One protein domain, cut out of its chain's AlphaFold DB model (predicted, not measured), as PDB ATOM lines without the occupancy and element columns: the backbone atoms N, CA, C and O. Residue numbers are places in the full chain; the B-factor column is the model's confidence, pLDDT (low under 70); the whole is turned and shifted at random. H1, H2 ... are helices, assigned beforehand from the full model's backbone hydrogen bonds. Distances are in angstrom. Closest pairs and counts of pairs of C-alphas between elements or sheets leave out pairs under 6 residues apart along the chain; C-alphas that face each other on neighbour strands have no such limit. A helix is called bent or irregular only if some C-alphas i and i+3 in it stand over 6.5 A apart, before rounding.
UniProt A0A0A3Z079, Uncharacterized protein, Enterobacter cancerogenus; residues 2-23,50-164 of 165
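Overview. This is residues 2 to 23 and 50 to 164 of the 165 residues of an uncharacterized protein of Enterobacter cancerogenus (UniProt A0A0A3Z079). H5 forms the core of an up-and-down bundle, each helix running against the one before, with H1, H2b, H3 and H4 packed round it. The 137 printed residues include five named helices, H1 to H5, and no named strand: all helix. The whole is compact, radius of gyration of the C-alphas 14.5 A, spanning 43 by 29 by 23 A.

Along the chain. H1, residues 2 to 23, begins at C-alpha 2 (40.892, -27.286, -47.646). H2, residues 57 to 83, assigned as one helix by its hydrogen bonds, is bent: C-alphas 64 and 67 are 7.0 A apart. Its arms are H2a, 57 to 64, and H2b, 67 to 83. H3 spans 96 to 115, H4 119 to 135. H5, 140 to 163, 34.9 A long, ends at C-alpha 163 (12.795, -3.723, -32.498).

Arrangement. H5 touches H3 at a steep tilt of 48 degrees, closest C-alphas Cys 107 and Thr 156, 4.1 A. H4 and H5 form a hairpin, closest C-alphas Arg 133 and Ala 146, 5.4 A. Every O i to N i+4 pair is within hydrogen-bond range in H2a, H2b, H3, H4 and H5; in H1, 17 of 18.

Size, cuts and confidence. Residues 24 to 49 are cut out, C-alphas 23 and 50 being 13.6 A apart. The H2 to H3 link is long. Residues 2 to 23 and 92 to 93 have pLDDT under 70.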
ATOM      1  N   LYS A   2      42.380 -27.186 -47.591       56.22
ATOM      2  CA  LYS A   2      40.892 -27.286 -47.646       56.22
ATOM      3  C   LYS A   2      40.156 -26.675 -46.434       56.22
ATOM      4  O   LYS A   2      39.111 -26.062 -46.597       56.22
ATOM      5  N   ARG A   3      40.732 -26.799 -45.231       60.94
ATOM      6  CA  ARG A   3      40.179 -26.253 -43.977       60.94
ATOM      7  C   ARG A   3      40.186 -24.719 -43.920       60.94
ATOM      8  O   ARG A   3      39.163 -24.131 -43.602       60.94
ATOM      9  N   GLN A   4      41.296 -24.084 -44.299       61.28
ATOM     10  CA  GLN A   4      41.433 -22.619 -44.321       61.28
ATOM     11  C   GLN A   4      40.468 -21.966 -45.320       61.28
ATOM     12  O   GLN A   4      39.871 -20.941 -45.014       61.28
ATOM     13  N   VAL A   5      40.248 -22.602 -46.476       61.97
ATOM     14  CA  VAL A   5      39.315 -22.100 -47.502       61.97
ATOM     15  C   VAL A   5      37.866 -22.115 -47.005       61.97
ATOM     16  O   VAL A   5      37.140 -21.149 -47.221       61.97
ATOM     17  N   ALA A   6      37.450 -23.157 -46.283       60.81
ATOM     18  CA  ALA A   6      36.105 -23.223 -45.714       60.81
ATOM     19  C   ALA A   6      35.878 -22.166 -44.614       60.81
ATOM     20  O   ALA A   6      34.816 -21.552 -44.562       60.81
ATOM     21  N   ILE A   7      36.873 -21.902 -43.761       65.12
ATOM     22  CA  ILE A   7      36.759 -20.839 -42.747       65.12
ATOM     23  C   ILE A   7      36.691 -19.462 -43.409       65.12
ATOM     24  O   ILE A   7      35.837 -18.651 -43.057       65.12
ATOM     25  N   ALA A   8      37.564 -19.210 -44.389       66.62
ATOM     26  CA  ALA A   8      37.542 -17.968 -45.145       66.62
ATOM     27  C   ALA A   8      36.175 -17.775 -45.816       66.62
ATOM     28  O   ALA A   8      35.610 -16.695 -45.714       66.62
ATOM     29  N   ALA A   9      35.589 -18.826 -46.401       63.41
ATOM     30  CA  ALA A   9      34.253 -18.777 -46.995       63.41
ATOM     31  C   ALA A   9      33.139 -18.457 -45.973       63.41
ATOM     32  O   ALA A   9      32.277 -17.632 -46.271       63.41
ATOM     33  N   LEU A  10      33.177 -19.055 -44.773       68.38
ATOM     34  CA  LEU A  10      32.253 -18.758 -43.660       68.38
ATOM     35  C   LEU A  10      32.338 -17.294 -43.209       68.38
ATOM     36  O   LEU A  10      31.320 -16.656 -42.954       68.38
ATOM     37  N   PHE A  11      33.557 -16.771 -43.069       68.38
ATOM     38  CA  PHE A  11      33.780 -15.403 -42.610       68.38
ATOM     39  C   PHE A  11      33.420 -14.379 -43.694       68.38
ATOM     40  O   PHE A  11      32.678 -13.428 -43.441       68.38
ATOM     41  N   LEU A  12      33.908 -14.599 -44.918       66.94
ATOM     42  CA  LEU A  12      33.706 -13.701 -46.050       66.94
ATOM     43  C   LEU A  12      32.229 -13.575 -46.422       66.94
ATOM     44  O   LEU A  12      31.803 -12.476 -46.763       66.94
ATOM     45  N   SER A  13      31.426 -14.643 -46.327       65.50
ATOM     46  CA  SER A  13      29.992 -14.559 -46.631       65.50
ATOM     47  C   SER A  13      29.203 -13.742 -45.602       65.50
ATOM     48  O   SER A  13      28.269 -13.031 -45.973       65.50
ATOM     49  N   GLY A  14      29.601 -13.772 -44.326       65.75
ATOM     50  CA  GLY A  14      29.053 -12.872 -43.309       65.75
ATOM     51  C   GLY A  14      29.416 -11.411 -43.591       65.75
ATOM     52  O   GLY A  14      28.556 -10.530 -43.536       65.75
ATOM     53  N   PHE A  15      30.671 -11.169 -43.981       66.62
ATOM     54  CA  PHE A  15      31.152  -9.847 -44.389       66.62
ATOM     55  C   PHE A  15      30.384  -9.306 -45.605       66.62
ATOM     56  O   PHE A  15      29.959  -8.153 -45.604       66.62
ATOM     57  N   ALA A  16      30.137 -10.165 -46.598       64.62
ATOM     58  CA  ALA A  16      29.302  -9.893 -47.768       64.62
ATOM     59  C   ALA A  16      27.974  -9.280 -47.412       64.62
ATOM     60  O   ALA A  16      27.531  -8.279 -47.971       64.62
ATOM     61  N   HIS A  17      27.310  -9.969 -46.491       67.88
ATOM     62  CA  HIS A  17      25.948  -9.672 -46.175       67.88
ATOM     63  C   HIS A  17      25.902  -8.344 -45.437       67.88
ATOM     64  O   HIS A  17      25.084  -7.499 -45.788       67.88
ATOM     65  N   ALA A  18      26.830  -8.109 -44.505       61.84
ATOM     66  CA  ALA A  18      26.968  -6.808 -43.871       61.84
ATOM     67  C   ALA A  18      27.271  -5.694 -44.877       61.84
ATOM     68  O   ALA A  18      26.642  -4.652 -44.787       61.84
ATOM     69  N   GLU A  19      28.141  -5.894 -45.868       61.06
ATOM     70  CA  GLU A  19      28.402  -4.886 -46.905       61.06
ATOM     71  C   GLU A  19      27.150  -4.553 -47.726       61.06
ATOM     72  O   GLU A  19      26.809  -3.382 -47.861       61.06
ATOM     73  N   ILE A  20      26.425  -5.552 -48.234       59.97
ATOM     74  CA  ILE A  20      25.155  -5.354 -48.961       59.97
ATOM     75  C   ILE A  20      24.161  -4.574 -48.089       59.97
ATOM     76  O   ILE A  20      23.499  -3.630 -48.522       59.97
ATOM     77  N   THR A  21      24.111  -4.940 -46.815       59.91
ATOM     78  CA  THR A  21      23.215  -4.366 -45.815       59.91
ATOM     79  C   THR A  21      23.592  -2.917 -45.466       59.91
ATOM     80  O   THR A  21      22.714  -2.055 -45.331       59.91
ATOM     81  N   LEU A  22      24.889  -2.622 -45.368       57.38
ATOM     82  CA  LEU A  22      25.459  -1.308 -45.066       57.38
ATOM     83  C   LEU A  22      25.438  -0.367 -46.280       57.38
ATOM     84  O   LEU A  22      25.119   0.808 -46.129       57.38
ATOM     85  N   SER A  23      25.723  -0.877 -47.480       53.56
ATOM     86  CA  SER A  23      25.786  -0.108 -48.734       53.56
ATOM     87  C   SER A  23      24.424   0.089 -49.407       53.56
ATOM     88  O   SER A  23      24.280   0.974 -50.252       53.56
ATOM     89  N   ILE A  50      26.956   3.263 -35.975       75.00
ATOM     90  CA  ILE A  50      25.583   3.014 -35.536       75.00
ATOM     91  C   ILE A  50      25.150   4.228 -34.721       75.00
ATOM     92  O   ILE A  50      25.819   4.604 -33.757       75.00
ATOM     93  N   ASP A  51      24.039   4.835 -35.118       77.31
ATOM     94  CA  ASP A  51      23.352   5.835 -34.309       77.31
ATOM     95  C   ASP A  51      22.554   5.124 -33.208       77.31
ATOM     96  O   ASP A  51      21.398   4.754 -33.404       77.31
ATOM     97  N   HIS A  52      23.210   4.843 -32.081       75.44
ATOM     98  CA  HIS A  52      22.634   4.045 -30.994       75.44
ATOM     99  C   HIS A  52      21.434   4.743 -30.343       75.44
ATOM    100  O   HIS A  52      20.502   4.063 -29.911       75.44
ATOM    101  N   ASP A  53      21.425   6.077 -30.333       79.06
ATOM    102  CA  ASP A  53      20.385   6.895 -29.700       79.06
ATOM    103  C   ASP A  53      19.024   6.741 -30.397       79.06
ATOM    104  O   ASP A  53      17.974   6.887 -29.769       79.06
ATOM    105  N   SER A  54      19.030   6.351 -31.674       81.62
ATOM    106  CA  SER A  54      17.825   6.016 -32.442       81.62
ATOM    107  C   SER A  54      17.211   4.650 -32.086       81.62
ATOM    108  O   SER A  54      16.142   4.303 -32.596       81.62
ATOM    109  N   PHE A  55      17.843   3.855 -31.213       87.56
ATOM    110  CA  PHE A  55      17.397   2.505 -30.856       87.56
ATOM    111  C   PHE A  55      17.136   2.341 -29.357       87.56
ATOM    112  O   PHE A  55      17.796   2.927 -28.506       87.56
ATOM    113  N   SER A  56      16.180   1.471 -29.015       93.06
ATOM    114  CA  SER A  56      15.888   1.147 -27.615       93.06
ATOM    115  C   SER A  56      17.025   0.360 -26.954       93.06
ATOM    116  O   SER A  56      17.749  -0.387 -27.614       93.06
ATOM    117  N   GLN A  57      17.102   0.408 -25.619       95.31
ATOM    118  CA  GLN A  57      18.081  -0.370 -24.848       95.31
ATOM    119  C   GLN A  57      18.006  -1.881 -25.130       95.31
ATOM    120  O   GLN A  57      19.018  -2.579 -25.102       95.31
ATOM    121  N   LYS A  58      16.802  -2.397 -25.419       96.12
ATOM    122  CA  LYS A  58      16.586  -3.799 -25.801       96.12
ATOM    123  C   LYS A  58      17.286  -4.118 -27.123       96.12
ATOM    124  O   LYS A  58      17.955  -5.147 -27.214       96.12
ATOM    125  N   VAL A  59      17.133  -3.254 -28.128       92.81
ATOM    126  CA  VAL A  59      17.820  -3.391 -29.420       92.81
ATOM    127  C   VAL A  59      19.327  -3.303 -29.227       92.81
ATOM    128  O   VAL A  59      20.024  -4.199 -29.690       92.81
ATOM    129  N   GLN A  60      19.811  -2.309 -28.477       93.69
ATOM    130  CA  GLN A  60      21.243  -2.141 -28.234       93.69
ATOM    131  C   GLN A  60      21.859  -3.374 -27.562       93.69
ATOM    132  O   GLN A  60      22.762  -4.003 -28.103       93.69
ATOM    133  N   ASN A  61      21.276  -3.843 -26.453       96.94
ATOM    134  CA  ASN A  61      21.743  -5.062 -25.787       96.94
ATOM    135  C   ASN A  61      21.704  -6.294 -26.712       96.94
ATOM    136  O   ASN A  61      22.587  -7.154 -26.666       96.94
ATOM    137  N   THR A  62      20.692  -6.387 -27.578       97.50
ATOM    138  CA  THR A  62      20.588  -7.499 -28.530       97.50
ATOM    139  C   THR A  62      21.700  -7.431 -29.572       97.50
ATOM    140  O   THR A  62      22.378  -8.433 -29.794       97.50
ATOM    141  N   CYS A  63      21.923  -6.267 -30.177       94.62
ATOM    142  CA  CYS A  63      22.843  -6.117 -31.298       94.62
ATOM    143  C   CYS A  63      24.309  -5.960 -30.889       94.62
ATOM    144  O   CYS A  63      25.164  -6.476 -31.601       94.62
ATOM    145  N   ASP A  64      24.606  -5.365 -29.734       94.62
ATOM    146  CA  ASP A  64      25.982  -5.190 -29.246       94.62
ATOM    147  C   ASP A  64      26.508  -6.432 -28.521       94.62
ATOM    148  O   ASP A  64      27.709  -6.698 -28.501       94.62
ATOM    149  N   THR A  65      25.613  -7.208 -27.897       96.31
ATOM    150  CA  THR A  65      26.012  -8.293 -26.989       96.31
ATOM    151  C   THR A  65      25.486  -9.655 -27.422       96.31
ATOM    152  O   THR A  65      26.271 -10.593 -27.593       96.31
ATOM    153  N   ILE A  66      24.168  -9.802 -27.586       97.56
ATOM    154  CA  ILE A  66      23.546 -11.120 -27.786       97.56
ATOM    155  C   ILE A  66      23.885 -11.686 -29.168       97.56
ATOM    156  O   ILE A  66      24.470 -12.771 -29.243       97.56
ATOM    157  N   ALA A  67      23.580 -10.952 -30.240       96.12
ATOM    158  CA  ALA A  67      23.769 -11.410 -31.612       96.12
ATOM    159  C   ALA A  67      25.248 -11.685 -31.949       96.12
ATOM    160  O   ALA A  67      25.535 -12.767 -32.466       96.12
ATOM    161  N   PRO A  68      26.224 -10.820 -31.592       94.50
ATOM    162  CA  PRO A  68      27.638 -11.105 -31.838       94.50
ATOM    163  C   PRO A  68      28.138 -12.340 -31.085       94.50
ATOM    164  O   PRO A  68      28.896 -13.141 -31.635       94.50
ATOM    165  N   ARG A  69      27.704 -12.535 -29.832       95.50
ATOM    166  CA  ARG A  69      28.081 -13.716 -29.040       95.50
ATOM    167  C   ARG A  69      27.497 -15.000 -29.633       95.50
ATOM    168  O   ARG A  69      28.211 -15.997 -29.730       95.50
ATOM    169  N   ASP A  70      26.224 -14.971 -30.016       95.94
ATOM    170  CA  ASP A  70      25.536 -16.097 -30.650       95.94
ATOM    171  C   ASP A  70      26.171 -16.457 -32.002       95.94
ATOM    172  O   ASP A  70      26.498 -17.619 -32.247       95.94
ATOM    173  N   ALA A  71      26.467 -15.460 -32.838       92.62
ATOM    174  CA  ALA A  71      27.121 -15.666 -34.126       92.62
ATOM    175  C   ALA A  71      28.514 -16.302 -33.989       92.62
ATOM    176  O   ALA A  71      28.832 -17.240 -34.718       92.62
ATOM    177  N   VAL A  72      29.333 -15.859 -33.026       91.19
ATOM    178  CA  VAL A  72      30.642 -16.484 -32.746       91.19
ATOM    179  C   VAL A  72      30.480 -17.947 -32.319       91.19
ATOM    180  O   VAL A  72      31.230 -18.815 -32.776       91.19
ATOM    181  N   ALA A  73      29.500 -18.251 -31.465       91.94
ATOM    182  CA  ALA A  73      29.230 -19.624 -31.046       91.94
ATOM    183  C   ALA A  73      28.777 -20.499 -32.229       91.94
ATOM    184  O   ALA A  73      29.274 -21.617 -32.403       91.94
ATOM    185  N   LYS A  74      27.890 -19.977 -33.084       91.75
ATOM    186  CA  LYS A  74      27.439 -20.652 -34.307       91.75
ATOM    187  C   LYS A  74      28.583 -20.876 -35.285       91.75
ATOM    188  O   LYS A  74      28.722 -21.986 -35.789       91.75
ATOM    189  N   PHE A  75      29.459 -19.896 -35.481       87.81
ATOM    190  CA  PHE A  75      30.661 -20.045 -36.299       87.81
ATOM    191  C   PHE A  75      31.555 -21.191 -35.800       87.81
ATOM    192  O   PHE A  75      31.917 -22.082 -36.571       87.81
ATOM    193  N   LYS A  76      31.853 -21.243 -34.494       86.75
ATOM    194  CA  LYS A  76      32.651 -22.329 -33.886       86.75
ATOM    195  C   LYS A  76      31.977 -23.698 -34.043       86.75
ATOM    196  O   LYS A  76      32.637 -24.698 -34.333       86.75
ATOM    197  N   LYS A  77      30.648 -23.750 -33.921       89.44
ATOM    198  CA  LYS A  77      29.867 -24.967 -34.176       89.44
ATOM    199  C   LYS A  77      29.950 -25.395 -35.647       89.44
ATOM    200  O   LYS A  77      30.169 -26.573 -35.916       89.44
ATOM    201  N   MET A  78      29.823 -24.462 -36.591       87.00
ATOM    202  CA  MET A  78      29.874 -24.735 -38.036       87.00
ATOM    203  C   MET A  78      31.240 -25.198 -38.510       87.00
ATOM    204  O   MET A  78      31.320 -26.175 -39.251       87.00
ATOM    205  N   THR A  79      32.317 -24.573 -38.040       83.44
ATOM    206  CA  THR A  79      33.674 -25.038 -38.355       83.44
ATOM    207  C   THR A  79      33.891 -26.467 -37.855       83.44
ATOM    208  O   THR A  79      34.360 -27.312 -38.613       83.44
ATOM    209  N   THR A  80      33.430 -26.788 -36.641       86.12
ATOM    210  CA  THR A  80      33.504 -28.151 -36.093       86.12
ATOM    211  C   THR A  80      32.724 -29.158 -36.940       86.12
ATOM    212  O   THR A  80      33.253 -30.217 -37.271       86.12
ATOM    213  N   GLN A  81      31.489 -28.835 -37.332       86.75
ATOM    214  CA  GLN A  81      30.643 -29.735 -38.123       86.75
ATOM    215  C   GLN A  81      31.169 -29.964 -39.543       86.75
ATOM    216  O   GLN A  81      31.125 -31.086 -40.039       86.75
ATOM    217  N   LEU A  82      31.674 -28.919 -40.198       82.75
ATOM    218  CA  LEU A  82      32.139 -29.010 -41.582       82.75
ATOM    219  C   LEU A  82      33.548 -29.602 -41.697       82.75
ATOM    220  O   LEU A  82      33.882 -30.183 -42.729       82.75
ATOM    221  N   LEU A  83      34.389 -29.425 -40.671       78.62
ATOM    222  CA  LEU A  83      35.840 -29.641 -40.772       78.62
ATOM    223  C   LEU A  83      36.368 -30.669 -39.762       78.62
ATOM    224  O   LEU A  83      37.533 -31.068 -39.856       78.62
ATOM    225  N   GLY A  84      35.508 -31.135 -38.850       81.25
ATOM    226  CA  GLY A  84      35.800 -32.154 -37.839       81.25
ATOM    227  C   GLY A  84      36.549 -31.628 -36.614       81.25
ATOM    228  O   GLY A  84      36.897 -32.406 -35.731       81.25
ATOM    229  N   SER A  85      36.819 -30.325 -36.551       80.12
ATOM    230  CA  SER A  85      37.528 -29.675 -35.448       80.12
ATOM    231  C   SER A  85      37.107 -28.209 -35.336       80.12
ATOM    232  O   SER A  85      36.910 -27.575 -36.380       80.12
ATOM    233  N   PRO A  86      37.001 -27.647 -34.119       75.62
ATOM    234  CA  PRO A  86      36.783 -26.216 -33.962       75.62
ATOM    235  C   PRO A  86      37.973 -25.459 -34.551       75.62
ATOM    236  O   PRO A  86      39.117 -25.886 -34.394       75.62
ATOM    237  N   MET A  87      37.702 -24.348 -35.232       74.12
ATOM    238  CA  MET A  87      38.752 -23.443 -35.696       74.12
ATOM    239  C   MET A  87      38.473 -22.003 -35.285       74.12
ATOM    240  O   MET A  87      37.326 -21.610 -35.048       74.12
ATOM    241  N   SER A  88      39.557 -21.245 -35.164       78.06
ATOM    242  CA  SER A  88      39.548 -19.834 -34.804       78.06
ATOM    243  C   SER A  88      39.343 -18.948 -36.039       78.06
ATOM    244  O   SER A  88      39.443 -19.396 -37.182       78.06
ATOM    245  N   PHE A  89      39.049 -17.668 -35.814       76.50
ATOM    246  CA  PHE A  89      39.040 -16.663 -36.883       76.50
ATOM    247  C   PHE A  89      40.457 -16.380 -37.410       76.50
ATOM    248  O   PHE A  89      40.638 -16.125 -38.603       76.50
ATOM    249  N   GLU A  90      41.456 -16.499 -36.534       78.50
ATOM    250  CA  GLU A  90      42.873 -16.257 -36.825       78.50
ATOM    251  C   GLU A  90      43.423 -17.281 -37.821       78.50
ATOM    252  O   GLU A  90      44.200 -16.921 -38.704       78.50
ATOM    253  N   ASP A  91      42.930 -18.525 -37.774       70.88
ATOM    254  CA  ASP A  91      43.263 -19.581 -38.744       70.88
ATOM    255  C   ASP A  91      42.908 -19.205 -40.196       70.88
ATOM    256  O   ASP A  91      43.423 -19.805 -41.143       70.88
ATOM    257  N   ALA A  92      42.028 -18.215 -40.381       63.72
ATOM    258  CA  ALA A  92      41.632 -17.665 -41.673       63.72
ATOM    259  C   ALA A  92      42.199 -16.266 -41.957       63.72
ATOM    260  O   ALA A  92      41.852 -15.678 -42.979       63.72
ATOM    261  N   GLY A  93      43.067 -15.738 -41.090       69.25
ATOM    262  CA  GLY A  93      43.638 -14.396 -41.231       69.25
ATOM    263  C   GLY A  93      42.686 -13.268 -40.828       69.25
ATOM    264  O   GLY A  93      42.873 -12.134 -41.264       69.25
ATOM    265  N   TYR A  94      41.669 -13.558 -40.010       74.44
ATOM    266  CA  TYR A  94      40.691 -12.575 -39.538       74.44
ATOM    267  C   TYR A  94      40.659 -12.495 -38.010       74.44
ATOM    268  O   TYR A  94      41.049 -13.427 -37.313       74.44
ATOM    269  N   THR A  95      40.145 -11.388 -37.471       82.44
ATOM    270  CA  THR A  95      39.954 -11.222 -36.022       82.44
ATOM    271  C   THR A  95      38.500 -11.474 -35.628       82.44
ATOM    272  O   THR A  95      37.569 -11.137 -36.366       82.44
ATOM    273  N   GLU A  96      38.291 -12.033 -34.432       85.25
ATOM    274  CA  GLU A  96      36.945 -12.186 -33.860       85.25
ATOM    275  C   GLU A  96      36.250 -10.823 -33.692       85.25
ATOM    276  O   GLU A  96      35.043 -10.713 -33.887       85.25
ATOM    277  N   GLU A  97      37.009  -9.766 -33.391       86.06
ATOM    278  CA  GLU A  97      36.504  -8.394 -33.280       86.06
ATOM    279  C   GLU A  97      35.839  -7.918 -34.578       86.06
ATOM    280  O   GLU A  97      34.697  -7.456 -34.556       86.06
ATOM    281  N   ASN A  98      36.504  -8.103 -35.724       79.69
ATOM    282  CA  ASN A  98      35.935  -7.739 -37.020       79.69
ATOM    283  C   ASN A  98      34.663  -8.540 -37.310       79.69
ATOM    284  O   ASN A  98      33.677  -7.972 -37.779       79.69
ATOM    285  N   TYR A  99      34.650  -9.835 -36.976       83.88
ATOM    286  CA  TYR A  99      33.451 -10.662 -37.114       83.88
ATOM    287  C   TYR A  99      32.287 -10.137 -36.268       83.88
ATOM    288  O   TYR A  99      31.167  -9.985 -36.747       83.88
ATOM    289  N   ARG A 100      32.543  -9.826 -34.995       89.31
ATOM    290  CA  ARG A 100      31.524  -9.291 -34.085       89.31
ATOM    291  C   ARG A 100      30.987  -7.956 -34.582       89.31
ATOM    292  O   ARG A 100      29.778  -7.742 -34.536       89.31
ATOM    293  N   LYS A 101      31.859  -7.094 -35.105       84.88
ATOM    294  CA  LYS A 101      31.482  -5.794 -35.660       84.88
ATOM    295  C   LYS A 101      30.575  -5.936 -36.889       84.88
ATOM    296  O   LYS A 101      29.529  -5.297 -36.936       84.88
ATOM    297  N   VAL A 102      30.915  -6.836 -37.819       82.12
ATOM    298  CA  VAL A 102      30.057  -7.236 -38.957       82.12
ATOM    299  C   VAL A 102      28.656  -7.603 -38.464       82.12
ATOM    300  O   VAL A 102      27.680  -7.016 -38.914       82.12
ATOM    301  N   ILE A 103      28.571  -8.533 -37.507       89.94
ATOM    302  CA  ILE A 103      27.305  -9.060 -36.976       89.94
ATOM    303  C   ILE A 103      26.480  -7.989 -36.254       89.94
ATOM    304  O   ILE A 103      25.255  -7.952 -36.382       89.94
ATOM    305  N   THR A 104      27.152  -7.105 -35.519       89.94
ATOM    306  CA  THR A 104      26.525  -5.969 -34.834       89.94
ATOM    307  C   THR A 104      25.807  -5.082 -35.854       89.94
ATOM    308  O   THR A 104      24.615  -4.808 -35.708       89.94
ATOM    309  N   PHE A 105      26.482  -4.707 -36.946       86.31
ATOM    310  CA  PHE A 105      25.884  -3.884 -38.000       86.31
ATOM    311  C   PHE A 105      24.679  -4.543 -38.678       86.31
ATOM    312  O   PHE A 105      23.662  -3.875 -38.890       86.31
ATOM    313  N   THR A 106      24.754  -5.836 -39.008       87.69
ATOM    314  CA  THR A 106      23.618  -6.553 -39.609       87.69
ATOM    315  C   THR A 106      22.422  -6.600 -38.671       87.69
ATOM    316  O   THR A 106      21.299  -6.327 -39.100       87.69
ATOM    317  N   CYS A 107      22.653  -6.835 -37.376       92.44
ATOM    318  CA  CYS A 107      21.595  -6.770 -36.372       92.44
ATOM    319  C   CYS A 107      20.925  -5.388 -36.335       92.44
ATOM    320  O   CYS A 107      19.704  -5.293 -36.479       92.44
ATOM    321  N   TYR A 108      21.696  -4.299 -36.239       89.50
ATOM    322  CA  TYR A 108      21.114  -2.951 -36.228       89.50
ATOM    323  C   TYR A 108      20.378  -2.597 -37.515       89.50
ATOM    324  O   TYR A 108      19.383  -1.873 -37.464       89.50
ATOM    325  N   LYS A 109      20.789  -3.126 -38.673       87.12
ATOM    326  CA  LYS A 109      19.996  -2.938 -39.891       87.12
ATOM    327  C   LYS A 109      18.635  -3.611 -39.781       87.12
ATOM    328  O   LYS A 109      17.638  -2.992 -40.142       87.12
ATOM    329  N   GLY A 110      18.587  -4.837 -39.267       88.31
ATOM    330  CA  GLY A 110      17.327  -5.527 -39.016       88.31
ATOM    331  C   GLY A 110      16.399  -4.697 -38.132       88.31
ATOM    332  O   GLY A 110      15.245  -4.463 -38.486       88.31
ATOM    333  N   ALA A 111      16.935  -4.150 -37.038       90.06
ATOM    334  CA  ALA A 111      16.192  -3.235 -36.178       90.06
ATOM    335  C   ALA A 111      15.708  -1.983 -36.934       90.06
ATOM    336  O   ALA A 111      14.546  -1.592 -36.816       90.06
ATOM    337  N   ASN A 112      16.570  -1.385 -37.759       87.31
ATOM    338  CA  ASN A 112      16.229  -0.213 -38.559       87.31
ATOM    339  C   ASN A 112      15.119  -0.506 -39.581       87.31
ATOM    340  O   ASN A 112      14.239   0.324 -39.787       87.31
ATOM    341  N   TRP A 113      15.109  -1.680 -40.214       87.88
ATOM    342  CA  TRP A 113      14.017  -2.064 -41.111       87.88
ATOM    343  C   TRP A 113      12.681  -2.144 -40.385       87.88
ATOM    344  O   TRP A 113      11.689  -1.668 -40.930       87.88
ATOM    345  N   THR A 114      12.651  -2.661 -39.156       88.62
ATOM    346  CA  THR A 114      11.431  -2.658 -38.338       88.62
ATOM    347  C   THR A 114      10.963  -1.243 -38.023       88.62
ATOM    348  O   THR A 114       9.782  -0.950 -38.188       88.62
ATOM    349  N   ILE A 115      11.873  -0.343 -37.631       84.06
ATOM    350  CA  ILE A 115      11.537   1.066 -37.357       84.06
ATOM    351  C   ILE A 115      10.929   1.743 -38.594       84.06
ATOM    352  O   ILE A 115       9.976   2.508 -38.472       84.06
ATOM    353  N   ASN A 116      11.434   1.415 -39.784       84.44
ATOM    354  CA  ASN A 116      10.958   1.962 -41.057       84.44
ATOM    355  C   ASN A 116       9.793   1.168 -41.686       84.44
ATOM    356  O   ASN A 116       9.392   1.468 -42.809       84.44
ATOM    357  N   GLY A 117       9.254   0.146 -41.010       84.75
ATOM    358  CA  GLY A 117       8.133  -0.661 -41.514       84.75
ATOM    359  C   GLY A 117       8.455  -1.545 -42.727       84.75
ATOM    360  O   GLY A 117       7.550  -1.930 -43.466       84.75
ATOM    361  N   LEU A 118       9.733  -1.865 -42.950       85.75
ATOM    362  CA  LEU A 118      10.224  -2.694 -44.061       85.75
ATOM    363  C   LEU A 118      10.469  -4.160 -43.663       85.75
ATOM    364  O   LEU A 118      10.755  -4.998 -44.519       85.75
ATOM    365  N   ASP A 119      10.372  -4.484 -42.374       86.88
ATOM    366  CA  ASP A 119      10.770  -5.774 -41.804       86.88
ATOM    367  C   ASP A 119      10.076  -6.977 -42.450       86.88
ATOM    368  O   ASP A 119      10.747  -7.943 -42.793       86.88
ATOM    369  N   LYS A 120       8.759  -6.922 -42.678       86.62
ATOM    370  CA  LYS A 120       8.009  -8.056 -43.251       86.62
ATOM    371  C   LYS A 120       8.488  -8.440 -44.651       86.62
ATOM    372  O   LYS A 120       8.624  -9.625 -44.953       86.62
ATOM    373  N   GLN A 121       8.741  -7.444 -45.500       84.75
ATOM    374  CA  GLN A 121       9.238  -7.676 -46.856       84.75
ATOM    375  C   GLN A 121      10.668  -8.220 -46.813       84.75
ATOM    376  O   GLN A 121      10.968  -9.217 -47.471       84.75
ATOM    377  N   MET A 122      11.535  -7.583 -46.023       84.25
ATOM    378  CA  MET A 122      12.947  -7.953 -45.948       84.25
ATOM    379  C   MET A 122      13.133  -9.341 -45.329       84.25
ATOM    380  O   MET A 122      13.907 -10.139 -45.847       84.25
ATOM    381  N   GLU A 123      12.390  -9.677 -44.272       86.50
ATOM    382  CA  GLU A 123      12.469 -10.982 -43.608       86.50
ATOM    383  C   GLU A 123      12.089 -12.132 -44.549       86.50
ATOM    384  O   GLU A 123      12.806 -13.129 -44.616       86.50
ATOM    385  N   SER A 124      11.032 -11.970 -45.350       85.56
ATOM    386  CA  SER A 124      10.647 -12.978 -46.345       85.56
ATOM    387  C   SER A 124      11.725 -13.176 -47.419       85.56
ATOM    388  O   SER A 124      12.084 -14.315 -47.720       85.56
ATOM    389  N   GLN A 125      12.287 -12.088 -47.958       84.69
ATOM    390  CA  GLN A 125      13.343 -12.156 -48.978       84.69
ATOM    391  C   GLN A 125      14.639 -12.777 -48.437       84.69
ATOM    392  O   GLN A 125      15.294 -13.569 -49.120       84.69
ATOM    393  N   MET A 126      14.999 -12.445 -47.197       87.62
ATOM    394  CA  MET A 126      16.159 -13.003 -46.510       87.62
ATOM    395  C   MET A 126      16.031 -14.510 -46.295       87.62
ATOM    396  O   MET A 126      16.958 -15.247 -46.621       87.62
ATOM    397  N   LEU A 127      14.883 -14.971 -45.789       88.25
ATOM    398  CA  LEU A 127      14.637 -16.395 -45.556       88.25
ATOM    399  C   LEU A 127      14.659 -17.192 -46.862       88.25
ATOM    400  O   LEU A 127      15.272 -18.257 -46.912       88.25
ATOM    401  N   GLN A 128      14.072 -16.650 -47.933       88.00
ATOM    402  CA  GLN A 128      14.170 -17.269 -49.254       88.00
ATOM    403  C   GLN A 128      15.632 -17.371 -49.712       88.00
ATOM    404  O   GLN A 128      16.076 -18.440 -50.115       88.00
ATOM    405  N   SER A 129      16.412 -16.297 -49.555       84.94
ATOM    406  CA  SER A 129      17.831 -16.278 -49.933       84.94
ATOM    407  C   SER A 129      18.678 -17.278 -49.137       84.94
ATOM    408  O   SER A 129      19.639 -17.832 -49.675       84.94
ATOM    409  N   VAL A 130      18.354 -17.510 -47.859       89.25
ATOM    410  CA  VAL A 130      18.989 -18.565 -47.051       89.25
ATOM    411  C   VAL A 130      18.666 -19.933 -47.637       89.25
ATOM    412  O   VAL A 130      19.592 -20.693 -47.914       89.25
ATOM    413  N   ASN A 131      17.386 -20.220 -47.883       91.00
ATOM    414  CA  ASN A 131      16.946 -21.506 -48.424       91.00
ATOM    415  C   ASN A 131      17.585 -21.796 -49.789       91.00
ATOM    416  O   ASN A 131      18.080 -22.899 -50.009       91.00
ATOM    417  N   ASP A 132      17.636 -20.801 -50.677       86.81
ATOM    418  CA  ASP A 132      18.230 -20.941 -52.009       86.81
ATOM    419  C   ASP A 132      19.734 -21.248 -51.923       86.81
ATOM    420  O   ASP A 132      20.240 -22.131 -52.618       86.81
ATOM    421  N   ARG A 133      20.461 -20.563 -51.027       86.00
ATOM    422  CA  ARG A 133      21.896 -20.800 -50.805       86.00
ATOM    423  C   ARG A 133      22.170 -22.152 -50.156       86.00
ATOM    424  O   ARG A 133      23.138 -22.804 -50.535       86.00
ATOM    425  N   GLU A 134      21.348 -22.574 -49.198       89.38
ATOM    426  CA  GLU A 134      21.460 -23.900 -48.582       89.38
ATOM    427  C   GLU A 134      21.160 -25.013 -49.600       89.38
ATOM    428  O   GLU A 134      21.894 -25.998 -49.653       89.38
ATOM    429  N   ALA A 135      20.146 -24.841 -50.455       90.25
ATOM    430  CA  ALA A 135      19.786 -25.806 -51.494       90.25
ATOM    431  C   ALA A 135      20.851 -25.921 -52.597       90.25
ATOM    432  O   ALA A 135      21.119 -27.015 -53.092       90.25
ATOM    433  N   ALA A 136      21.490 -24.805 -52.961       84.12
ATOM    434  CA  ALA A 136      22.565 -24.777 -53.951       84.12
ATOM    435  C   ALA A 136      23.925 -25.266 -53.407       84.12
ATOM    436  O   ALA A 136      24.872 -25.429 -54.180       84.12
ATOM    437  N   ALA A 137      24.062 -25.496 -52.095       85.44
ATOM    438  CA  ALA A 137      25.343 -25.803 -51.469       85.44
ATOM    439  C   ALA A 137      25.771 -27.274 -51.639       85.44
ATOM    440  O   ALA A 137      25.398 -28.156 -50.861       85.44
ATOM    441  N   VAL A 138      26.639 -27.539 -52.618       86.06
ATOM    442  CA  VAL A 138      27.110 -28.901 -52.930       86.06
ATOM    443  C   VAL A 138      28.434 -29.217 -52.233       86.06
ATOM    444  O   VAL A 138      28.570 -30.255 -51.574       86.06
ATOM    445  N   THR A 139      29.421 -28.327 -52.339       83.25
ATOM    446  CA  THR A 139      30.764 -28.549 -51.792       83.25
ATOM    447  C   THR A 139      30.867 -28.133 -50.324       83.25
ATOM    448  O   THR A 139      30.026 -27.410 -49.791       83.25
ATOM    449  N   THR A 140      31.935 -28.556 -49.639       81.00
ATOM    450  CA  THR A 140      32.233 -28.083 -48.275       81.00
ATOM    451  C   THR A 140      32.349 -26.559 -48.210       81.00
ATOM    452  O   THR A 140      31.917 -25.968 -47.224       81.00
ATOM    453  N   ASN A 141      32.885 -25.921 -49.253       78.00
ATOM    454  CA  ASN A 141      33.020 -24.467 -49.310       78.00
ATOM    455  C   ASN A 141      31.670 -23.781 -49.532       78.00
ATOM    456  O   ASN A 141      31.410 -22.765 -48.895       78.00
ATOM    457  N   ASP A 142      30.791 -24.350 -50.359       78.31
ATOM    458  CA  ASP A 142      29.449 -23.791 -50.562       78.31
ATOM    459  C   ASP A 142      28.628 -23.892 -49.276       78.31
ATOM    460  O   ASP A 142      27.972 -22.935 -48.875       78.31
ATOM    461  N   LYS A 143      28.732 -25.027 -48.572       84.94
ATOM    462  CA  LYS A 143      28.083 -25.239 -47.269       84.94
ATOM    463  C   LYS A 143      28.614 -24.275 -46.215       84.94
ATOM    464  O   LYS A 143      27.842 -23.728 -45.434       84.94
ATOM    465  N   ALA A 144      29.922 -24.034 -46.220       82.31
ATOM    466  CA  ALA A 144      30.567 -23.039 -45.379       82.31
ATOM    467  C   ALA A 144      30.058 -21.618 -45.694       82.31
ATOM    468  O   ALA A 144      29.636 -20.893 -44.794       82.31
ATOM    469  N   ALA A 145      30.002 -21.237 -46.971       80.56
ATOM    470  CA  ALA A 145      29.493 -19.937 -47.392       80.56
ATOM    471  C   ALA A 145      28.008 -19.749 -47.028       80.56
ATOM    472  O   ALA A 145      27.650 -18.710 -46.469       80.56
ATOM    473  N   ALA A 146      27.163 -20.754 -47.285       84.56
ATOM    474  CA  ALA A 146      25.741 -20.747 -46.947       84.56
ATOM    475  C   ALA A 146      25.517 -20.619 -45.433       84.56
ATOM    476  O   ALA A 146      24.716 -19.795 -44.996       84.56
ATOM    477  N   ALA A 147      26.286 -21.353 -44.623       88.38
ATOM    478  CA  ALA A 147      26.219 -21.257 -43.169       88.38
ATOM    479  C   ALA A 147      26.635 -19.868 -42.652       88.38
ATOM    480  O   ALA A 147      25.970 -19.318 -41.778       88.38
ATOM    481  N   GLY A 148      27.691 -19.265 -43.207       86.44
ATOM    482  CA  GLY A 148      28.117 -17.915 -42.818       86.44
ATOM    483  C   GLY A 148      27.078 -16.848 -43.177       86.44
ATOM    484  O   GLY A 148      26.783 -15.971 -42.364       86.44
ATOM    485  N   PHE A 149      26.444 -16.985 -44.347       86.12
ATOM    486  CA  PHE A 149      25.337 -16.131 -44.770       86.12
ATOM    487  C   PHE A 149      24.137 -16.269 -43.828       86.12
ATOM    488  O   PHE A 149      23.603 -15.270 -43.352       86.12
ATOM    489  N   LYS A 150      23.757 -17.505 -43.489       91.88
ATOM    490  CA  LYS A 150      22.672 -17.791 -42.548       91.88
ATOM    491  C   LYS A 150      22.910 -17.176 -41.174       91.88
ATOM    492  O   LYS A 150      22.006 -16.543 -40.646       91.88
ATOM    493  N   ILE A 151      24.120 -17.296 -40.621       92.62
ATOM    494  CA  ILE A 151      24.456 -16.677 -39.329       92.62
ATOM    495  C   ILE A 151      24.233 -15.158 -39.377       92.62
ATOM    496  O   ILE A 151      23.680 -14.584 -38.440       92.62
ATOM    497  N   ALA A 152      24.625 -14.505 -40.473       90.50
ATOM    498  CA  ALA A 152      24.426 -13.069 -40.632       90.50
ATOM    499  C   ALA A 152      22.934 -12.695 -40.753       90.50
ATOM    500  O   ALA A 152      22.506 -11.723 -40.137       90.50
ATOM    501  N   ILE A 153      22.132 -13.491 -41.471       91.38
ATOM    502  CA  ILE A 153      20.673 -13.305 -41.584       91.38
ATOM    503  C   ILE A 153      19.980 -13.501 -40.232       91.38
ATOM    504  O   ILE A 153      19.129 -12.701 -39.852       91.38
ATOM    505  N   GLU A 154      20.368 -14.523 -39.471       94.69
ATOM    506  CA  GLU A 154      19.831 -14.776 -38.132       94.69
ATOM    507  C   GLU A 154      20.138 -13.613 -37.176       94.69
ATOM    508  O   GLU A 154      19.297 -13.255 -36.353       94.69
ATOM    509  N   ALA A 155      21.310 -12.978 -37.291       94.94
ATOM    510  CA  ALA A 155      21.619 -11.759 -36.546       94.94
ATOM    511  C   ALA A 155      20.721 -10.583 -36.964       94.94
ATOM    512  O   ALA A 155      20.198  -9.871 -36.105       94.94
ATOM    513  N   THR A 156      20.471 -10.413 -38.264       92.50
ATOM    514  CA  THR A 156      19.511  -9.421 -38.773       92.50
ATOM    515  C   THR A 156      18.104  -9.668 -38.212       92.50
ATOM    516  O   THR A 156      17.451  -8.736 -37.742       92.50
ATOM    517  N   GLN A 157      17.649 -10.924 -38.168       95.06
ATOM    518  CA  GLN A 157      16.362 -11.287 -37.566       95.06
ATOM    519  C   GLN A 157      16.312 -10.997 -36.061       95.06
ATOM    520  O   GLN A 157      15.287 -10.527 -35.574       95.06
ATOM    521  N   GLN A 158      17.408 -11.208 -35.322       96.75
ATOM    522  CA  GLN A 158      17.475 -10.825 -33.906       96.75
ATOM    523  C   GLN A 158      17.236  -9.323 -33.718       96.75
ATOM    524  O   GLN A 158      16.471  -8.936 -32.835       96.75
ATOM    525  N   GLY A 159      17.802  -8.481 -34.587       94.81
ATOM    526  CA  GLY A 159      17.533  -7.044 -34.593       94.81
ATOM    527  C   GLY A 159      16.079  -6.703 -34.917       94.81
ATOM    528  O   GLY A 159      15.462  -5.907 -34.206       94.81
ATOM    529  N   ILE A 160      15.503  -7.356 -35.935       94.56
ATOM    530  CA  ILE A 160      14.083  -7.202 -36.294       94.56
ATOM    531  C   ILE A 160      13.195  -7.502 -35.084       94.56
ATOM    532  O   ILE A 160      12.357  -6.682 -34.707       94.56
ATOM    533  N   VAL A 161      13.396  -8.665 -34.460       96.38
ATOM    534  CA  VAL A 161      12.617  -9.145 -33.311       96.38
ATOM    535  C   VAL A 161      12.805  -8.242 -32.094       96.38
ATOM    536  O   VAL A 161      11.845  -7.967 -31.374       96.38
ATOM    537  N   ALA A 162      14.019  -7.744 -31.856       96.38
ATOM    538  CA  ALA A 162      14.276  -6.827 -30.754       96.38
ATOM    539  C   ALA A 162      13.535  -5.493 -30.922       96.38
ATOM    540  O   ALA A 162      13.023  -4.967 -29.930       96.38
ATOM    541  N   ALA A 163      13.450  -4.984 -32.156       93.12
ATOM    542  CA  ALA A 163      12.795  -3.723 -32.498       93.12
ATOM    543  C   ALA A 163      11.266  -3.821 -32.637       93.12
ATOM    544  O   ALA A 163      10.587  -2.795 -32.587       93.12
ATOM    545  N   ARG A 164      10.706  -5.028 -32.798       92.69
ATOM    546  CA  ARG A 164       9.253  -5.245 -32.744       92.69
ATOM    547  C   ARG A 164       8.747  -4.963 -31.321       92.69
ATOM    548  O   ARG A 164       9.381  -5.367 -30.340       92.69
TER     549      ARG A 164